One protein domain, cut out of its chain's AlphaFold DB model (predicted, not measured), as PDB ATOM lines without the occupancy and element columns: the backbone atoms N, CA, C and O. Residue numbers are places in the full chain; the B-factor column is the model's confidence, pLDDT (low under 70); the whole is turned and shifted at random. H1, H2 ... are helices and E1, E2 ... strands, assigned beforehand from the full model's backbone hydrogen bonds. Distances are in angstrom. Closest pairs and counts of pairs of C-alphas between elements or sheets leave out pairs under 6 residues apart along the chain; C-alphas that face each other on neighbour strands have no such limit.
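What this domain is: This is residues 2 to 118 of the 119 residues of an uncharacterized protein of Paracoccus aestuariivivens (UniProt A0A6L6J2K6). What shape do these atoms make? Two short parallel strands side by side, E1 and E2, form a small sheet in the middle, with H2 over one face, H3 over the other and H5 alongside E2, at the edge away from E1; H4 packs on residues 87 to 91 of H5, H6 makes a corner with H5 where residues 103 to 107 meet residues 78 to 83, and H1 reaches away at the rim, touching no helix. What is it built of, and how large is it? The 117 printed residues, mostly helix by class, hold six named helices and two named strands in the order H1, H2, E1, H3, H4, E2, H5, H6. The whole is compact, with a radius of gyration of the C-alphas of 13.8 A and spans of 40 by 35 by 29 A.

Where its parts are: Where does the printed part begin? H1, residues 2 to 16, runs 21.1 A from C-alpha 2 at (-12.525, 19.594, 19.298). What follows it? H2 is residues 21 to 28, E1 residues 41 to 45 over 13.3 A, H3 residues 47 to 54, H4 residues 57 to 62, and E2 residues 65 to 69 over 12.9 A. Which helices come last? H5, residues 77 to 91, is 20.9 A long, and H6, residues 102 to 115, is 20.1 A long, ending with C-alpha 115 at (3.513, 39.332, 2.106).

How they stand to each other: Which helix is the hub? H5 touches H2, H4 and H6, each about perpendicular: H2 at 83 degrees, closest C-alphas Leu 27 and Arg 77 at 6.3 A; H4 at 74 degrees, Thr 57 and Ile 91 at 6.4 A; H6 at 80 degrees, Glu 79 and Ala 107 at 5.1 A. H6 also touches H3, with residues 111 to 115 alone, at a steep tilt of 54 degrees, opposite ways, closest C-alphas Pro 47 and Ile 111 at 6.1 A. How are the strands paired? E1 and E2 are parallel at 33 degrees, with N 43 and O 66 at 2.9 A and N 68 and O 43 at 2.8 A. E1, H3, H4 and E2 form a strand-helix-strand unit, two parallel strands with helices between, its crossover right-handed. Where is H1, and how are the helices' backbones? H1 is close to but not clearly touching H3, closest C-alphas Thr 16 and Trp 49 at 6.6 A. In H1 to H6 every O i to N i+4 pair is within hydrogen-bond range.

The domain as a whole: How far does it reach? The two C-alphas farthest apart, those of Thr 2 and Arg 32, are 40.7 A apart. Is it unbroken, and where is confidence low? The printed part has no cut, and the long link is H2 to E1, residues 29 to 40. Mean pLDDT of the printed part is 83.9, with residues 2 to 4, 31 to 33, 94 to 100 and 118 under 70.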
ATOM      1  N   THR A   2     -13.793  18.846  19.454       61.31
ATOM      2  CA  THR A   2     -12.525  19.594  19.298       61.31
ATOM      3  C   THR A   2     -11.345  18.749  18.795       61.31
ATOM      4  O   THR A   2     -10.589  19.208  17.945       61.31
ATOM      5  N   GLN A   3     -11.228  17.482  19.211       61.97
ATOM      6  CA  GLN A   3     -10.083  16.621  18.852       61.97
ATOM      7  C   GLN A   3      -9.901  16.371  17.346       61.97
ATOM      8  O   GLN A   3      -8.776  16.203  16.879       61.97
ATOM      9  N   LEU A   4     -10.995  16.296  16.586       66.19
ATOM     10  CA  LEU A   4     -10.934  16.004  15.152       66.19
ATOM     11  C   LEU A   4     -10.428  17.224  14.366       66.19
ATOM     12  O   LEU A   4      -9.624  17.075  13.453       66.19
ATOM     13  N   SER A   5     -10.811  18.427  14.806       83.44
ATOM     14  CA  SER A   5     -10.302  19.698  14.280       83.44
ATOM     15  C   SER A   5      -8.803  19.863  14.554       83.44
ATOM     16  O   SER A   5      -8.035  20.197  13.654       83.44
ATOM     17  N   ASP A   6      -8.354  19.524  15.767       85.62
ATOM     18  CA  ASP A   6      -6.939  19.608  16.141       85.62
ATOM     19  C   ASP A   6      -6.037  18.730  15.270       85.62
ATOM     20  O   ASP A   6      -4.996  19.197  14.805       85.62
ATOM     21  N   LYS A   7      -6.461  17.488  15.001       87.50
ATOM     22  CA  LYS A   7      -5.723  16.559  14.134       87.50
ATOM     23  C   LYS A   7      -5.637  17.058  12.694       87.50
ATOM     24  O   LYS A   7      -4.586  16.933  12.071       87.50
ATOM     25  N   VAL A   8      -6.718  17.634  12.167       92.00
ATOM     26  CA  VAL A   8      -6.724  18.218  10.815       92.00
ATOM     27  C   VAL A   8      -5.766  19.404  10.740       92.00
ATOM     28  O   VAL A   8      -4.971  19.491   9.807       92.00
ATOM     29  N   LEU A   9      -5.783  20.284  11.741       92.44
ATOM     30  CA  LEU A   9      -4.865  21.418  11.794       92.44
ATOM     31  C   LEU A   9      -3.406  20.977  11.998       92.44
ATOM     32  O   LEU A   9      -2.510  21.601  11.440       92.44
ATOM     33  N   ASP A  10      -3.150  19.887  12.730       92.38
ATOM     34  CA  ASP A  10      -1.806  19.308  12.855       92.38
ATOM     35  C   ASP A  10      -1.311  18.759  11.510       92.38
ATOM     36  O   ASP A  10      -0.164  18.991  11.130       92.38
ATOM     37  N   LEU A  11      -2.177  18.087  10.746       92.75
ATOM     38  CA  LEU A  11      -1.844  17.639   9.392       92.75
ATOM     39  C   LEU A  11      -1.581  18.821   8.457       92.75
ATOM     40  O   LEU A  11      -0.591  18.806   7.727       92.75
ATOM     41  N   LEU A  12      -2.413  19.863   8.510       94.38
ATOM     42  CA  LEU A  12      -2.207  21.073   7.720       94.38
ATOM     43  C   LEU A  12      -0.890  21.759   8.095       94.38
ATOM     44  O   LEU A  12      -0.127  22.145   7.212       94.38
ATOM     45  N   PHE A  13      -0.579  21.855   9.387       94.62
ATOM     46  CA  PHE A  13       0.704  22.353   9.874       94.62
ATOM     47  C   PHE A  13       1.867  21.542   9.298       94.62
ATOM     48  O   PHE A  13       2.799  22.110   8.732       94.62
ATOM     49  N   LEU A  14       1.810  20.213   9.370       92.81
ATOM     50  CA  LEU A  14       2.862  19.348   8.836       92.81
ATOM     51  C   LEU A  14       2.990  19.436   7.311       92.81
ATOM     52  O   LEU A  14       4.104  19.337   6.804       92.81
ATOM     53  N   PHE A  15       1.887  19.637   6.595       94.38
ATOM     54  CA  PHE A  15       1.870  19.755   5.138       94.38
ATOM     55  C   PHE A  15       2.408  21.106   4.650       94.38
ATOM     56  O   PHE A  15       3.106  21.189   3.644       94.38
ATOM     57  N   THR A  16       2.110  22.176   5.384       93.44
ATOM     58  CA  THR A  16       2.460  23.561   5.016       93.44
ATOM     59  C   THR A  16       3.818  24.013   5.552       93.44
ATOM     60  O   THR A  16       4.280  25.122   5.271       93.44
ATOM     61  N   THR A  17       4.492  23.141   6.300       93.94
ATOM     62  CA  THR A  17       5.837  23.364   6.829       93.94
ATOM     63  C   THR A  17       6.759  22.225   6.409       93.94
ATOM     64  O   THR A  17       6.342  21.078   6.291       93.94
ATOM     65  N   CYS A  18       8.042  22.503   6.206       92.56
ATOM     66  CA  CYS A  18       9.030  21.493   5.823       92.56
ATOM     67  C   CYS A  18      10.046  21.235   6.941       92.56
ATOM     68  O   CYS A  18      10.103  21.957   7.936       92.56
ATOM     69  N   CYS A  19      10.881  20.206   6.774       88.44
ATOM     70  CA  CYS A  19      11.976  19.933   7.701       88.44
ATOM     71  C   CYS A  19      12.941  21.130   7.751       88.44
ATOM     72  O   CYS A  19      13.542  21.480   6.740       88.44
ATOM     73  N   GLY A  20      13.104  21.741   8.926       83.31
ATOM     74  CA  GLY A  20      13.900  22.954   9.121       83.31
ATOM     75  C   GLY A  20      15.377  22.687   9.408       83.31
ATOM     76  O   GLY A  20      16.048  23.545   9.968       83.31
ATOM     77  N   LYS A  21      15.910  21.494   9.091       84.69
ATOM     78  CA  LYS A  21      17.306  21.114   9.406       84.69
ATOM     79  C   LYS A  21      18.333  22.058   8.777       84.69
ATOM     80  O   LYS A  21      19.381  22.303   9.367       84.69
ATOM     81  N   SER A  22      18.071  22.552   7.567       84.75
ATOM     82  CA  SER A  22      18.986  23.458   6.859       84.75
ATOM     83  C   SER A  22      19.014  24.840   7.513       84.75
ATOM     84  O   SER A  22      20.079  25.388   7.789       84.75
ATOM     85  N   GLU A  23      17.831  25.361   7.822       86.25
ATOM     86  CA  GLU A  23      17.597  26.618   8.519       86.25
ATOM     87  C   GLU A  23      18.199  26.560   9.921       86.25
ATOM     88  O   GLU A  23      19.000  27.418  10.276       86.25
ATOM     89  N   LEU A  24      17.919  25.497  10.676       83.31
ATOM     90  CA  LEU A  24      18.455  25.292  12.016       83.31
ATOM     91  C   LEU A  24      19.988  25.256  12.006       83.31
ATOM     92  O   LEU A  24      20.600  26.004  12.760       83.31
ATOM     93  N   ARG A  25      20.615  24.476  11.111       85.12
ATOM     94  CA  ARG A  25      22.084  24.462  10.964       85.12
ATOM     95  C   ARG A  25      22.641  25.845  10.636       85.12
ATOM     96  O   ARG A  25      23.672  26.238  11.170       85.12
ATOM     97  N   SER A  26      21.942  26.595   9.784       82.94
ATOM     98  CA  SER A  26      22.320  27.966   9.433       82.94
ATOM     99  C   SER A  26      22.334  28.920  10.617       82.94
ATOM    100  O   SER A  26      23.102  29.879  10.612       82.94
ATOM    101  N   LEU A  27      21.410  28.737  11.554       82.00
ATOM    102  CA  LEU A  27      21.286  29.603  12.716       82.00
ATOM    103  C   LEU A  27      22.225  29.127  13.829       82.00
ATOM    104  O   LEU A  27      22.891  29.948  14.452       82.00
ATOM    105  N   GLN A  28      22.380  27.810  14.000       83.25
ATOM    106  CA  GLN A  28      23.352  27.206  14.917       83.25
ATOM    107  C   GLN A  28      24.792  27.603  14.577       83.25
ATOM    108  O   GLN A  28      25.592  27.803  15.478       83.25
ATOM    109  N   SER A  29      25.139  27.811  13.302       79.56
ATOM    110  CA  SER A  29      26.477  28.322  12.964       79.56
ATOM    111  C   SER A  29      26.758  29.733  13.502       79.56
ATOM    112  O   SER A  29      27.913  30.139  13.546       79.56
ATOM    113  N   MET A  30      25.730  30.497  13.889       75.50
ATOM    114  CA  MET A  30      25.888  31.827  14.487       75.50
ATOM    115  C   MET A  30      25.852  31.832  16.014       75.50
ATOM    116  O   MET A  30      26.254  32.826  16.615       75.50
ATOM    117  N   GLN A  31      25.383  30.761  16.652       69.00
ATOM    118  CA  GLN A  31      25.172  30.735  18.093       69.00
ATOM    119  C   GLN A  31      25.744  29.451  18.692       69.00
ATOM    120  O   GLN A  31      25.429  28.351  18.255       69.00
ATOM    121  N   ARG A  32      26.574  29.585  19.734       60.34
ATOM    122  CA  ARG A  32      27.146  28.430  20.451       60.34
ATOM    123  C   ARG A  32      26.098  27.609  21.216       60.34
ATOM    124  O   ARG A  32      26.366  26.464  21.555       60.34
ATOM    125  N   ALA A  33      24.933  28.194  21.497       64.50
ATOM    126  CA  ALA A  33      23.839  27.548  22.211       64.50
ATOM    127  C   ALA A  33      22.865  26.855  21.247       64.50
ATOM    128  O   ALA A  33      22.624  27.324  20.132       64.50
ATOM    129  N   ALA A  34      22.278  25.746  21.698       70.50
ATOM    130  CA  ALA A  34      21.238  25.056  20.950       70.50
ATOM    131  C   ALA A  34      19.982  25.938  20.852       70.50
ATOM    132  O   ALA A  34      19.424  26.349  21.861       70.50
ATOM    133  N   ILE A  35      19.534  26.203  19.624       77.00
ATOM    134  CA  ILE A  35      18.297  26.956  19.353       77.00
ATOM    135  C   ILE A  35      17.062  26.094  19.629       77.00
ATOM    136  O   ILE A  35      16.003  26.598  19.966       77.00
ATOM    137  N   CYS A  36      17.177  24.781  19.448       81.06
ATOM    138  CA  CYS A  36      16.072  23.859  19.649       81.06
ATOM    139  C   CYS A  36      16.276  23.142  20.991       81.06
ATOM    140  O   CYS A  36      17.348  22.551  21.170       81.06
ATOM    141  N   PRO A  37      15.292  23.160  21.909       82.06
ATOM    142  CA  PRO A  37      15.372  22.398  23.147       82.06
ATOM    143  C   PRO A  37      15.514  20.896  22.868       82.06
ATOM    144  O   PRO A  37      15.160  20.398  21.793       82.06
ATOM    145  N   VAL A  38      16.022  20.147  23.845       83.50
ATOM    146  CA  VAL A  38      16.178  18.693  23.710       83.50
ATOM    147  C   VAL A  38      14.808  18.041  23.492       83.50
ATOM    148  O   VAL A  38      13.843  18.342  24.190       83.50
ATOM    149  N   GLY A  39      14.712  17.158  22.495       85.94
ATOM    150  CA  GLY A  39      13.461  16.483  22.129       85.94
ATOM    151  C   GLY A  39      12.500  17.318  21.277       85.94
ATOM    152  O   GLY A  39      11.431  16.823  20.922       85.94
ATOM    153  N   TRP A  40      12.874  18.551  20.922       91.00
ATOM    154  CA  TRP A  40      12.135  19.377  19.970       91.00
ATOM    155  C   TRP A  40      12.681  19.225  18.550       91.00
ATOM    156  O   TRP A  40      13.848  18.889  18.335       91.00
ATOM    157  N   THR A  41      11.836  19.506  17.562       91.31
ATOM    158  CA  THR A  41      12.218  19.512  16.147       91.31
ATOM    159  C   THR A  41      12.135  20.912  15.556       91.31
ATOM    160  O   THR A  41      11.306  21.723  15.958       91.31
ATOM    161  N   ALA A  42      12.985  21.202  14.570       92.06
ATOM    162  CA  ALA A  42      12.879  22.428  13.791       92.06
ATOM    163  C   ALA A  42      12.106  22.173  12.496       92.06
ATOM    164  O   ALA A  42      12.448  21.278  11.710       92.06
ATOM    165  N   ARG A  43      11.106  23.010  12.239       94.75
ATOM    166  CA  ARG A  43      10.392  23.079  10.962       94.75
ATOM    167  C   ARG A  43      10.535  24.468  10.371       94.75
ATOM    168  O   ARG A  43      10.752  25.428  11.099       94.75
ATOM    169  N   ALA A  44      10.437  24.572   9.052       93.19
ATOM    170  CA  ALA A  44      10.520  25.848   8.362       93.19
ATOM    171  C   ALA A  44       9.252  26.127   7.551       93.19
ATOM    172  O   ALA A  44       8.673  25.215   6.959       93.19
ATOM    173  N   ALA A  45       8.838  27.391   7.508       93.19
ATOM    174  CA  ALA A  45       7.639  27.834   6.803       93.19
ATOM    175  C   ALA A  45       7.913  29.041   5.899       93.19
ATOM    176  O   ALA A  45       8.782  29.870   6.181       93.19
ATOM    177  N   GLY A  46       7.178  29.122   4.786       90.75
ATOM    178  CA  GLY A  46       7.114  30.343   3.978       90.75
ATOM    179  C   GLY A  46       6.418  31.487   4.735       90.75
ATOM    180  O   GLY A  46       5.833  31.228   5.783       90.75
ATOM    181  N   PRO A  47       6.434  32.727   4.213       87.12
ATOM    182  CA  PRO A  47       5.978  33.921   4.934       87.12
ATOM    183  C   PRO A  47       4.577  33.789   5.545       87.12
ATOM    184  O   PRO A  47       4.405  34.008   6.743       87.12
ATOM    185  N   SER A  48       3.591  33.364   4.747       89.69
ATOM    186  CA  SER A  48       2.189  33.289   5.181       89.69
ATOM    187  C   SER A  48       1.997  32.231   6.264       89.69
ATOM    188  O   SER A  48       1.472  32.512   7.337       89.69
ATOM    189  N   TRP A  49       2.498  31.019   6.016       92.38
ATOM    190  CA  TRP A  49       2.406  29.912   6.965       92.38
ATOM    191  C   TRP A  49       3.225  30.161   8.229       92.38
ATOM    192  O   TRP A  49       2.807  29.770   9.312       92.38
ATOM    193  N   PHE A  50       4.361  30.852   8.120       91.94
ATOM    194  CA  PHE A  50       5.152  31.246   9.277       91.94
ATOM    195  C   PHE A  50       4.340  32.152  10.203       91.94
ATOM    196  O   PHE A  50       4.279  31.883  11.398       91.94
ATOM    197  N   LEU A  51       3.666  33.179   9.676       88.44
ATOM    198  CA  LEU A  51       2.842  34.063  10.504       88.44
ATOM    199  C   LEU A  51       1.663  33.345  11.156       88.44
ATOM    200  O   LEU A  51       1.375  33.619  12.318       88.44
ATOM    201  N   ILE A  52       1.000  32.445  10.426       91.00
ATOM    202  CA  ILE A  52      -0.141  31.688  10.952       91.00
ATOM    203  C   ILE A  52       0.325  30.793  12.103       91.00
ATOM    204  O   ILE A  52      -0.207  30.858  13.207       91.00
ATOM    205  N   TRP A  53       1.352  29.979  11.864       94.06
ATOM    206  CA  TRP A  53       1.751  28.945  12.813       94.06
ATOM    207  C   TRP A  53       2.642  29.449  13.949       94.06
ATOM    208  O   TRP A  53       2.615  28.861  15.023       94.06
ATOM    209  N   SER A  54       3.403  30.534  13.760       90.62
ATOM    210  CA  SER A  54       4.233  31.117  14.835       90.62
ATOM    211  C   SER A  54       3.411  31.702  15.987       90.62
ATOM    212  O   SER A  54       3.934  31.876  17.086       90.62
ATOM    213  N   GLN A  55       2.130  31.997  15.751       89.25
ATOM    214  CA  GLN A  55       1.202  32.507  16.763       89.25
ATOM    215  C   GLN A  55       0.475  31.394  17.530       89.25
ATOM    216  O   GLN A  55      -0.018  31.636  18.629       89.25
ATOM    217  N   ASP A  56       0.429  30.173  16.989       91.81
ATOM    218  CA  ASP A  56      -0.218  29.019  17.619       91.81
ATOM    219  C   ASP A  56       0.753  28.317  18.583       91.81
ATOM    220  O   ASP A  56       1.239  27.206  18.346       91.81
ATOM    221  N   THR A  57       1.072  28.998  19.688       90.38
ATOM    222  CA  THR A  57       2.003  28.496  20.710       90.38
ATOM    223  C   THR A  57       1.563  27.132  21.252       90.38
ATOM    224  O   THR A  57       2.399  26.253  21.457       90.38
ATOM    225  N   ALA A  58       0.255  26.912  21.423       90.19
ATOM    226  CA  ALA A  58      -0.289  25.651  21.924       90.19
ATOM    227  C   ALA A  58       0.060  24.471  21.003       90.19
ATOM    228  O   ALA A  58       0.518  23.426  21.477       90.19
ATOM    229  N   ARG A  59      -0.083  24.636  19.681       92.06
ATOM    230  CA  ARG A  59       0.319  23.612  18.707       92.06
ATOM    231  C   ARG A  59       1.820  23.393  18.691       92.06
ATOM    232  O   ARG A  59       2.263  22.247  18.631       92.06
ATOM    233  N   LEU A  60       2.609  24.460  18.752       92.75
ATOM    234  CA  LEU A  60       4.070  24.366  18.751       92.75
ATOM    235  C   LEU A  60       4.587  23.602  19.978       92.75
ATOM    236  O   LEU A  60       5.449  22.739  19.832       92.75
ATOM    237  N   ILE A  61       3.996  23.831  21.155       91.31
ATOM    238  CA  ILE A  61       4.278  23.064  22.379       91.31
ATOM    239  C   ILE A  61       3.844  21.606  22.219       91.31
ATOM    240  O   ILE A  61       4.645  20.694  22.432       91.31
ATOM    241  N   ARG A  62       2.596  21.369  21.797       90.62
ATOM    242  CA  ARG A  62       2.035  20.018  21.624       90.62
ATOM    243  C   ARG A  62       2.859  19.169  20.659       90.62
ATOM    244  O   ARG A  62       3.104  17.994  20.918       90.62
ATOM    245  N   THR A  63       3.300  19.770  19.558       90.81
ATOM    246  CA  THR A  63       4.109  19.119  18.517       90.81
ATOM    247  C   THR A  63       5.613  19.195  18.789       90.81
ATOM    248  O   THR A  63       6.391  18.698  17.973       90.81
ATOM    249  N   ARG A  64       6.035  19.816  19.901       92.31
ATOM    250  CA  ARG A  64       7.442  20.066  20.264       92.31
ATOM    251  C   ARG A  64       8.246  20.601  19.081       92.31
ATOM    252  O   ARG A  64       9.273  20.044  18.692       92.31
ATOM    253  N   THR A  65       7.729  21.651  18.450       93.00
ATOM    254  CA  THR A  65       8.298  22.212  17.227       93.00
ATOM    255  C   THR A  65       8.702  23.669  17.400       93.00
ATOM    256  O   THR A  65       7.895  24.514  17.776       93.00
ATOM    257  N   ILE A  66       9.947  23.974  17.034       92.88
ATOM    258  CA  ILE A  66      10.398  25.338  16.764       92.88
ATOM    259  C   ILE A  66      10.193  25.627  15.286       92.88
ATOM    260  O   ILE A  66      10.624  24.863  14.417       92.88
ATOM    261  N   LEU A  67       9.516  26.735  15.004       94.31
ATOM    262  CA  LEU A  67       9.213  27.155  13.651       94.31
ATOM    263  C   LEU A  67      10.201  28.233  13.224       94.31
ATOM    264  O   LEU A  67      10.405  29.226  13.911       94.31
ATOM    265  N   LEU A  68      10.818  28.033  12.069       92.62
ATOM    266  CA  LEU A  68      11.793  28.946  11.503       92.62
ATOM    267  C   LEU A  68      11.245  29.557  10.207       92.62
ATOM    268  O   LEU A  68      10.589  28.867   9.418       92.62
ATOM    269  N   PRO A  69      11.525  30.835   9.934       90.69
ATOM    270  CA  PRO A  69      11.270  31.389   8.615       90.69
ATOM    271  C   PRO A  69      12.186  30.699   7.594       90.69
ATOM    272  O   PRO A  69      13.369  30.457   7.854       90.69
ATOM    273  N   ARG A  70      11.664  30.369   6.407       88.12
ATOM    274  CA  ARG A  70      12.513  29.843   5.327       88.12
ATOM    275  C   ARG A  70      13.516  30.906   4.858       88.12
ATOM    276  O   ARG A  70      13.223  32.096   4.820       88.12
ATOM    277  N   ARG A  71      14.697  30.462   4.417       79.38
ATOM    278  CA  ARG A  71      15.809  31.346   4.000       79.38
ATOM    279  C   ARG A  71      15.459  32.339   2.883       79.38
ATOM    280  O   ARG A  71      15.974  33.450   2.875       79.38
ATOM    281  N   TRP A  72      14.589  31.957   1.950       75.75
ATOM    282  CA  TRP A  72      14.213  32.779   0.789       75.75
ATOM    283  C   TRP A  72      13.294  33.965   1.128       75.75
ATOM    284  O   TRP A  72      12.997  34.765   0.251       75.75
ATOM    285  N   ILE A  73      12.890  34.124   2.396       81.25
ATOM    286  CA  ILE A  73      12.120  35.284   2.884       81.25
ATOM    287  C   ILE A  73      12.996  36.556   2.930       81.25
ATOM    288  O   ILE A  73      12.488  37.660   3.082       81.25
ATOM    289  N   GLY A  74      14.320  36.430   2.770       82.69
ATOM    290  CA  GLY A  74      15.228  37.583   2.750       82.69
ATOM    291  C   GLY A  74      15.491  38.178   4.135       82.69
ATOM    292  O   GLY A  74      15.979  39.300   4.240       82.69
ATOM    293  N   LEU A  75      15.179  37.424   5.193       86.50
ATOM    294  CA  LEU A  75      15.591  37.752   6.552       86.50
ATOM    295  C   LEU A  75      17.079  37.459   6.732       86.50
ATOM    296  O   LEU A  75      17.591  36.408   6.332       86.50
ATOM    297  N   SER A  76      17.767  38.383   7.388       87.94
ATOM    298  CA  SER A  76      19.099  38.147   7.918       87.94
ATOM    299  C   SER A  76      19.060  37.048   8.980       87.94
ATOM    300  O   SER A  76      18.046  36.773   9.625       87.94
ATOM    301  N   ARG A  77      20.202  36.397   9.202       85.88
ATOM    302  CA  ARG A  77      20.296  35.333  10.208       85.88
ATOM    303  C   ARG A  77      20.022  35.848  11.630       85.88
ATOM    304  O   ARG A  77      19.450  35.111  12.423       85.88
ATOM    305  N   SER A  78      20.382  37.097  11.937       86.69
ATOM    306  CA  SER A  78      20.064  37.753  13.214       86.69
ATOM    307  C   SER A  78      18.561  37.976  13.392       86.69
ATOM    308  O   SER A  78      18.046  37.752  14.482       86.69
ATOM    309  N   GLU A  79      17.845  38.350  12.331       89.25
ATOM    310  CA  GLU A  79      16.380  38.466  12.338       89.25
ATOM    311  C   GLU A  79      15.707  37.104  12.553       89.25
ATOM    312  O   GLU A  79      14.818  36.977  13.395       89.25
ATOM    313  N   CYS A  80      16.174  36.061  11.863       88.81
ATOM    314  CA  CYS A  80      15.693  34.694  12.073       88.81
ATOM    315  C   CYS A  80      15.932  34.204  13.509       88.81
ATOM    316  O   CYS A  80      15.055  33.570  14.095       88.81
ATOM    317  N   LEU A  81      17.106  34.498  14.078       87.50
ATOM    318  CA  LEU A  81      17.427  34.173  15.469       87.50
ATOM    319  C   LEU A  81      16.517  34.918  16.442       87.50
ATOM    320  O   LEU A  81      15.974  34.295  17.344       87.50
ATOM    321  N   ALA A  82      16.301  36.218  16.236       87.75
ATOM    322  CA  ALA A  82      15.430  37.013  17.094       87.75
ATOM    323  C   ALA A  82      13.998  36.453  17.133       87.75
ATOM    324  O   ALA A  82      13.408  36.362  18.207       87.75
ATOM    325  N   LEU A  83      13.469  36.022  15.983       89.50
ATOM    326  CA  LEU A  83      12.161  35.369  15.896       89.50
ATOM    327  C   LEU A  83      12.131  34.026  16.636       89.50
ATOM    328  O   LEU A  83      11.198  33.764  17.390       89.50
ATOM    329  N   ALA A  84      13.158  33.190  16.459       88.44
ATOM    330  CA  ALA A  84      13.246  31.900  17.141       88.44
ATOM    331  C   ALA A  84      13.361  32.063  18.667       88.44
ATOM    332  O   ALA A  84      12.674  31.371  19.414       88.44
ATOM    333  N   SER A  85      14.185  33.004  19.135       86.38
ATOM    334  CA  SER A  85      14.330  33.320  20.559       86.38
ATOM    335  C   SER A  85      13.041  33.863  21.164       86.38
ATOM    336  O   SER A  85      12.689  33.493  22.280       86.38
ATOM    337  N   GLU A  86      12.311  34.708  20.435       87.69
ATOM    338  CA  GLU A  86      11.007  35.173  20.895       87.69
ATOM    339  C   GLU A  86      10.011  34.014  21.023       87.69
ATOM    340  O   GLU A  86       9.309  33.903  22.027       87.69
ATOM    341  N   GLN A  87       9.956  33.140  20.017       88.88
ATOM    342  CA  GLN A  87       9.077  31.977  20.039       88.88
ATOM    343  C   GLN A  87       9.388  31.063  21.233       88.88
ATOM    344  O   GLN A  87       8.462  30.609  21.899       88.88
ATOM    345  N   LEU A  88      10.669  30.836  21.537       86.88
ATOM    346  CA  LEU A  88      11.096  30.069  22.713       86.88
ATOM    347  C   LEU A  88      10.656  30.719  24.023       86.88
ATOM    348  O   LEU A  88      10.080  30.035  24.858       86.88
ATOM    349  N   ALA A  89      10.844  32.033  24.173       85.56
ATOM    350  CA  ALA A  89      10.422  32.738  25.382       85.56
ATOM    351  C   ALA A  89       8.913  32.572  25.634       85.56
ATOM    352  O   ALA A  89       8.495  32.292  26.753       85.56
ATOM    353  N   ARG A  90       8.099  32.660  24.570       86.06
ATOM    354  CA  ARG A  90       6.645  32.424  24.637       86.06
ATOM    355  C   ARG A  90       6.290  30.983  25.005       86.06
ATOM    356  O   ARG A  90       5.300  30.760  25.686       86.06
ATOM    357  N   ILE A  91       7.055  30.012  24.507       84.56
ATOM    358  CA  ILE A  91       6.867  28.584  24.797       84.56
ATOM    359  C   ILE A  91       7.190  28.268  26.258       84.56
ATOM    360  O   ILE A  91       6.492  27.474  26.882       84.56
ATOM    361  N   GLU A  92       8.248  28.874  26.789       82.94
ATOM    362  CA  GLU A  92       8.728  28.667  28.158       82.94
ATOM    363  C   GLU A  92       7.928  29.469  29.198       82.94
ATOM    364  O   GLU A  92       8.319  29.499  30.362       82.94
ATOM    365  N   ASP A  93       6.850  30.148  28.778       74.75
ATOM    366  CA  ASP A  93       6.074  31.116  29.574       74.75
ATOM    367  C   ASP A  93       6.970  32.117  30.329       74.75
ATOM    368  O   ASP A  93       6.666  32.637  31.402       74.75
ATOM    369  N   SER A  94       8.143  32.374  29.752       63.59
ATOM    370  CA  SER A  94       9.090  33.347  30.252       63.59
ATOM    371  C   SER A  94       8.651  34.688  29.705       63.59
ATOM    372  O   SER A  94       8.519  34.848  28.489       63.59
ATOM    373  N   ALA A  95       8.402  35.650  30.599       53.00
ATOM    374  CA  ALA A  95       7.935  36.975  30.215       53.00
ATOM    375  C   ALA A  95       8.768  37.490  29.024       53.00
ATOM    376  O   ALA A  95       9.997  37.603  29.149       53.00
ATOM    377  N   PRO A  96       8.149  37.759  27.857       52.62
ATOM    378  CA  PRO A  96       8.888  38.244  26.708       52.62
ATOM    379  C   PRO A  96       9.567  39.536  27.137       52.62
ATOM    380  O   PRO A  96       8.902  40.449  27.627       52.62
ATOM    381  N   ASN A  97      10.894  39.602  27.010       50.75
ATOM    382  CA  ASN A  97      11.631  40.795  27.403       50.75
ATOM    383  C   ASN A  97      11.018  41.993  26.642       50.75
ATOM    384  O   ASN A  97      11.075  42.008  25.409       50.75
ATOM    385  N   PRO A  98      10.404  42.980  27.329       47.16
ATOM    386  CA  PRO A  98       9.612  44.042  26.695       47.16
ATOM    387  C   PRO A  98      10.450  44.945  25.784       47.16
ATOM    388  O   PRO A  98       9.918  45.718  24.984       47.16
ATOM    389  N   ARG A  99      11.778  44.795  25.818       49.84
ATOM    390  CA  ARG A  99      12.662  45.242  24.749       49.84
ATOM    391  C   ARG A  99      12.474  44.338  23.535       49.84
ATOM    392  O   ARG A  99      13.293  43.468  23.249       49.84
ATOM    393  N   THR A 100      11.399  44.602  22.796       57.09
ATOM    394  CA  THR A 100      11.266  44.215  21.388       57.09
ATOM    395  C   THR A 100      12.515  44.741  20.685       57.09
ATOM    396  O   THR A 100      12.594  45.932  20.378       57.09
ATOM    397  N   SER A 101      13.535  43.893  20.544       72.00
ATOM    398  CA  SER A 101      14.809  44.268  19.932       72.00
ATOM    399  C   SER A 101      14.522  44.928  18.577       72.00
ATOM    400  O   SER A 101      13.617  44.451  17.881       72.00
ATOM    401  N   PRO A 102      15.238  45.997  18.177       83.38
ATOM    402  CA  PRO A 102      15.063  46.597  16.851       83.38
ATOM    403  C   PRO A 102      15.113  45.529  15.748       83.38
ATOM    404  O   PRO A 102      14.275  45.522  14.857       83.38
ATOM    405  N   VAL A 103      15.958  44.510  15.928       87.19
ATOM    406  CA  VAL A 103      16.069  43.345  15.043       87.19
ATOM    407  C   VAL A 103      14.759  42.552  14.926       87.19
ATOM    408  O   VAL A 103      14.399  42.117  13.838       87.19
ATOM    409  N   LEU A 104      14.018  42.359  16.022       86.38
ATOM    410  CA  LEU A 104      12.738  41.642  15.998       86.38
ATOM    411  C   LEU A 104      11.645  42.466  15.304       86.38
ATOM    412  O   LEU A 104      10.812  41.919  14.577       86.38
ATOM    413  N   ARG A 105      11.650  43.787  15.516       85.94
ATOM    414  CA  ARG A 105      10.742  44.713  14.829       85.94
ATOM    415  C   ARG A 105      11.000  44.705  13.323       85.94
ATOM    416  O   ARG A 105      10.052  44.544  12.556       85.94
ATOM    417  N   ASP A 106      12.261  44.799  12.921       89.69
ATOM    418  CA  ASP A 106      12.677  44.782  11.518       89.69
ATOM    419  C   ASP A 106      12.338  43.445  10.851       89.69
ATOM    420  O   ASP A 106      11.779  43.428   9.752       89.69
ATOM    421  N   ALA A 107      12.560  42.327  11.550       88.81
ATOM    422  CA  ALA A 107      12.187  40.997  11.078       88.81
ATOM    423  C   ALA A 107      10.686  40.905  10.761       88.81
ATOM    424  O   ALA A 107      10.291  40.457   9.684       88.81
ATOM    425  N   ARG A 108       9.835  41.372  11.684       88.06
ATOM    426  CA  ARG A 108       8.376  41.393  11.497       88.06
ATOM    427  C   ARG A 108       7.960  42.305  10.357       88.06
ATOM    428  O   ARG A 108       7.127  41.912   9.543       88.06
ATOM    429  N   HIS A 109       8.560  43.490  10.275       87.94
ATOM    430  CA  HIS A 109       8.294  44.433   9.197       87.94
ATOM    431  C   HIS A 109       8.652  43.834   7.830       87.94
ATOM    432  O   HIS A 109       7.854  43.910   6.898       87.94
ATOM    433  N   ARG A 110       9.804  43.161   7.706       87.81
ATOM    434  CA  ARG A 110      10.196  42.470   6.467       87.81
ATOM    435  C   ARG A 110       9.252  41.333   6.108       87.81
ATOM    436  O   ARG A 110       8.892  41.223   4.941       87.81
ATOM    437  N   ILE A 111       8.825  40.515   7.072       87.56
ATOM    438  CA  ILE A 111       7.834  39.459   6.802       87.56
ATOM    439  C   ILE A 111       6.539  40.078   6.258       87.56
ATOM    440  O   ILE A 111       6.019  39.605   5.247       87.56
ATOM    441  N   GLY A 112       6.062  41.166   6.872       85.56
ATOM    442  CA  GLY A 112       4.907  41.920   6.380       85.56
ATOM    443  C   GLY A 112       5.113  42.462   4.961       85.56
ATOM    444  O   GLY A 112       4.247  42.299   4.107       85.56
ATOM    445  N   ALA A 113       6.286  43.030   4.673       85.44
ATOM    446  CA  ALA A 113       6.620  43.557   3.351       85.44
ATOM    447  C   ALA A 113       6.708  42.467   2.270       85.44
ATOM    448  O   ALA A 113       6.309  42.704   1.133       85.44
ATOM    449  N   VAL A 114       7.215  41.275   2.599       83.00
ATOM    450  CA  VAL A 114       7.228  40.131   1.672       83.00
ATOM    451  C   VAL A 114       5.803  39.702   1.342       83.00
ATOM    452  O   VAL A 114       5.500  39.443   0.183       83.00
ATOM    453  N   LEU A 115       4.914  39.673   2.333       80.94
ATOM    454  CA  LEU A 115       3.513  39.332   2.106       80.94
ATOM    455  C   LEU A 115       2.820  40.358   1.216       80.94
ATOM    456  O   LEU A 115       2.200  39.967   0.237       80.94
ATOM    457  N   ALA A 116       3.006  41.650   1.480       81.69
ATOM    458  CA  ALA A 116       2.400  42.723   0.691       81.69
ATOM    459  C   ALA A 116       2.825  42.749  -0.793       81.69
ATOM    460  O   ALA A 116       2.223  43.464  -1.579       81.69
ATOM    461  N   ARG A 117       3.873  42.012  -1.188       75.81
ATOM    462  CA  ARG A 117       4.322  41.899  -2.590       75.81
ATOM    463  C   ARG A 117       3.700  40.728  -3.347       75.81
ATOM    464  O   ARG A 117       3.863  40.641  -4.560       75.81
ATOM    465  N   HIS A 118       3.085  39.791  -2.635       65.44
ATOM    466  CA  HIS A 118       2.538  38.553  -3.192       65.44
ATOM    467  C   HIS A 118       1.002  38.502  -3.134       65.44
ATOM    468  O   HIS A 118       0.427  37.447  -3.397       65.44
TER     469      HIS A 118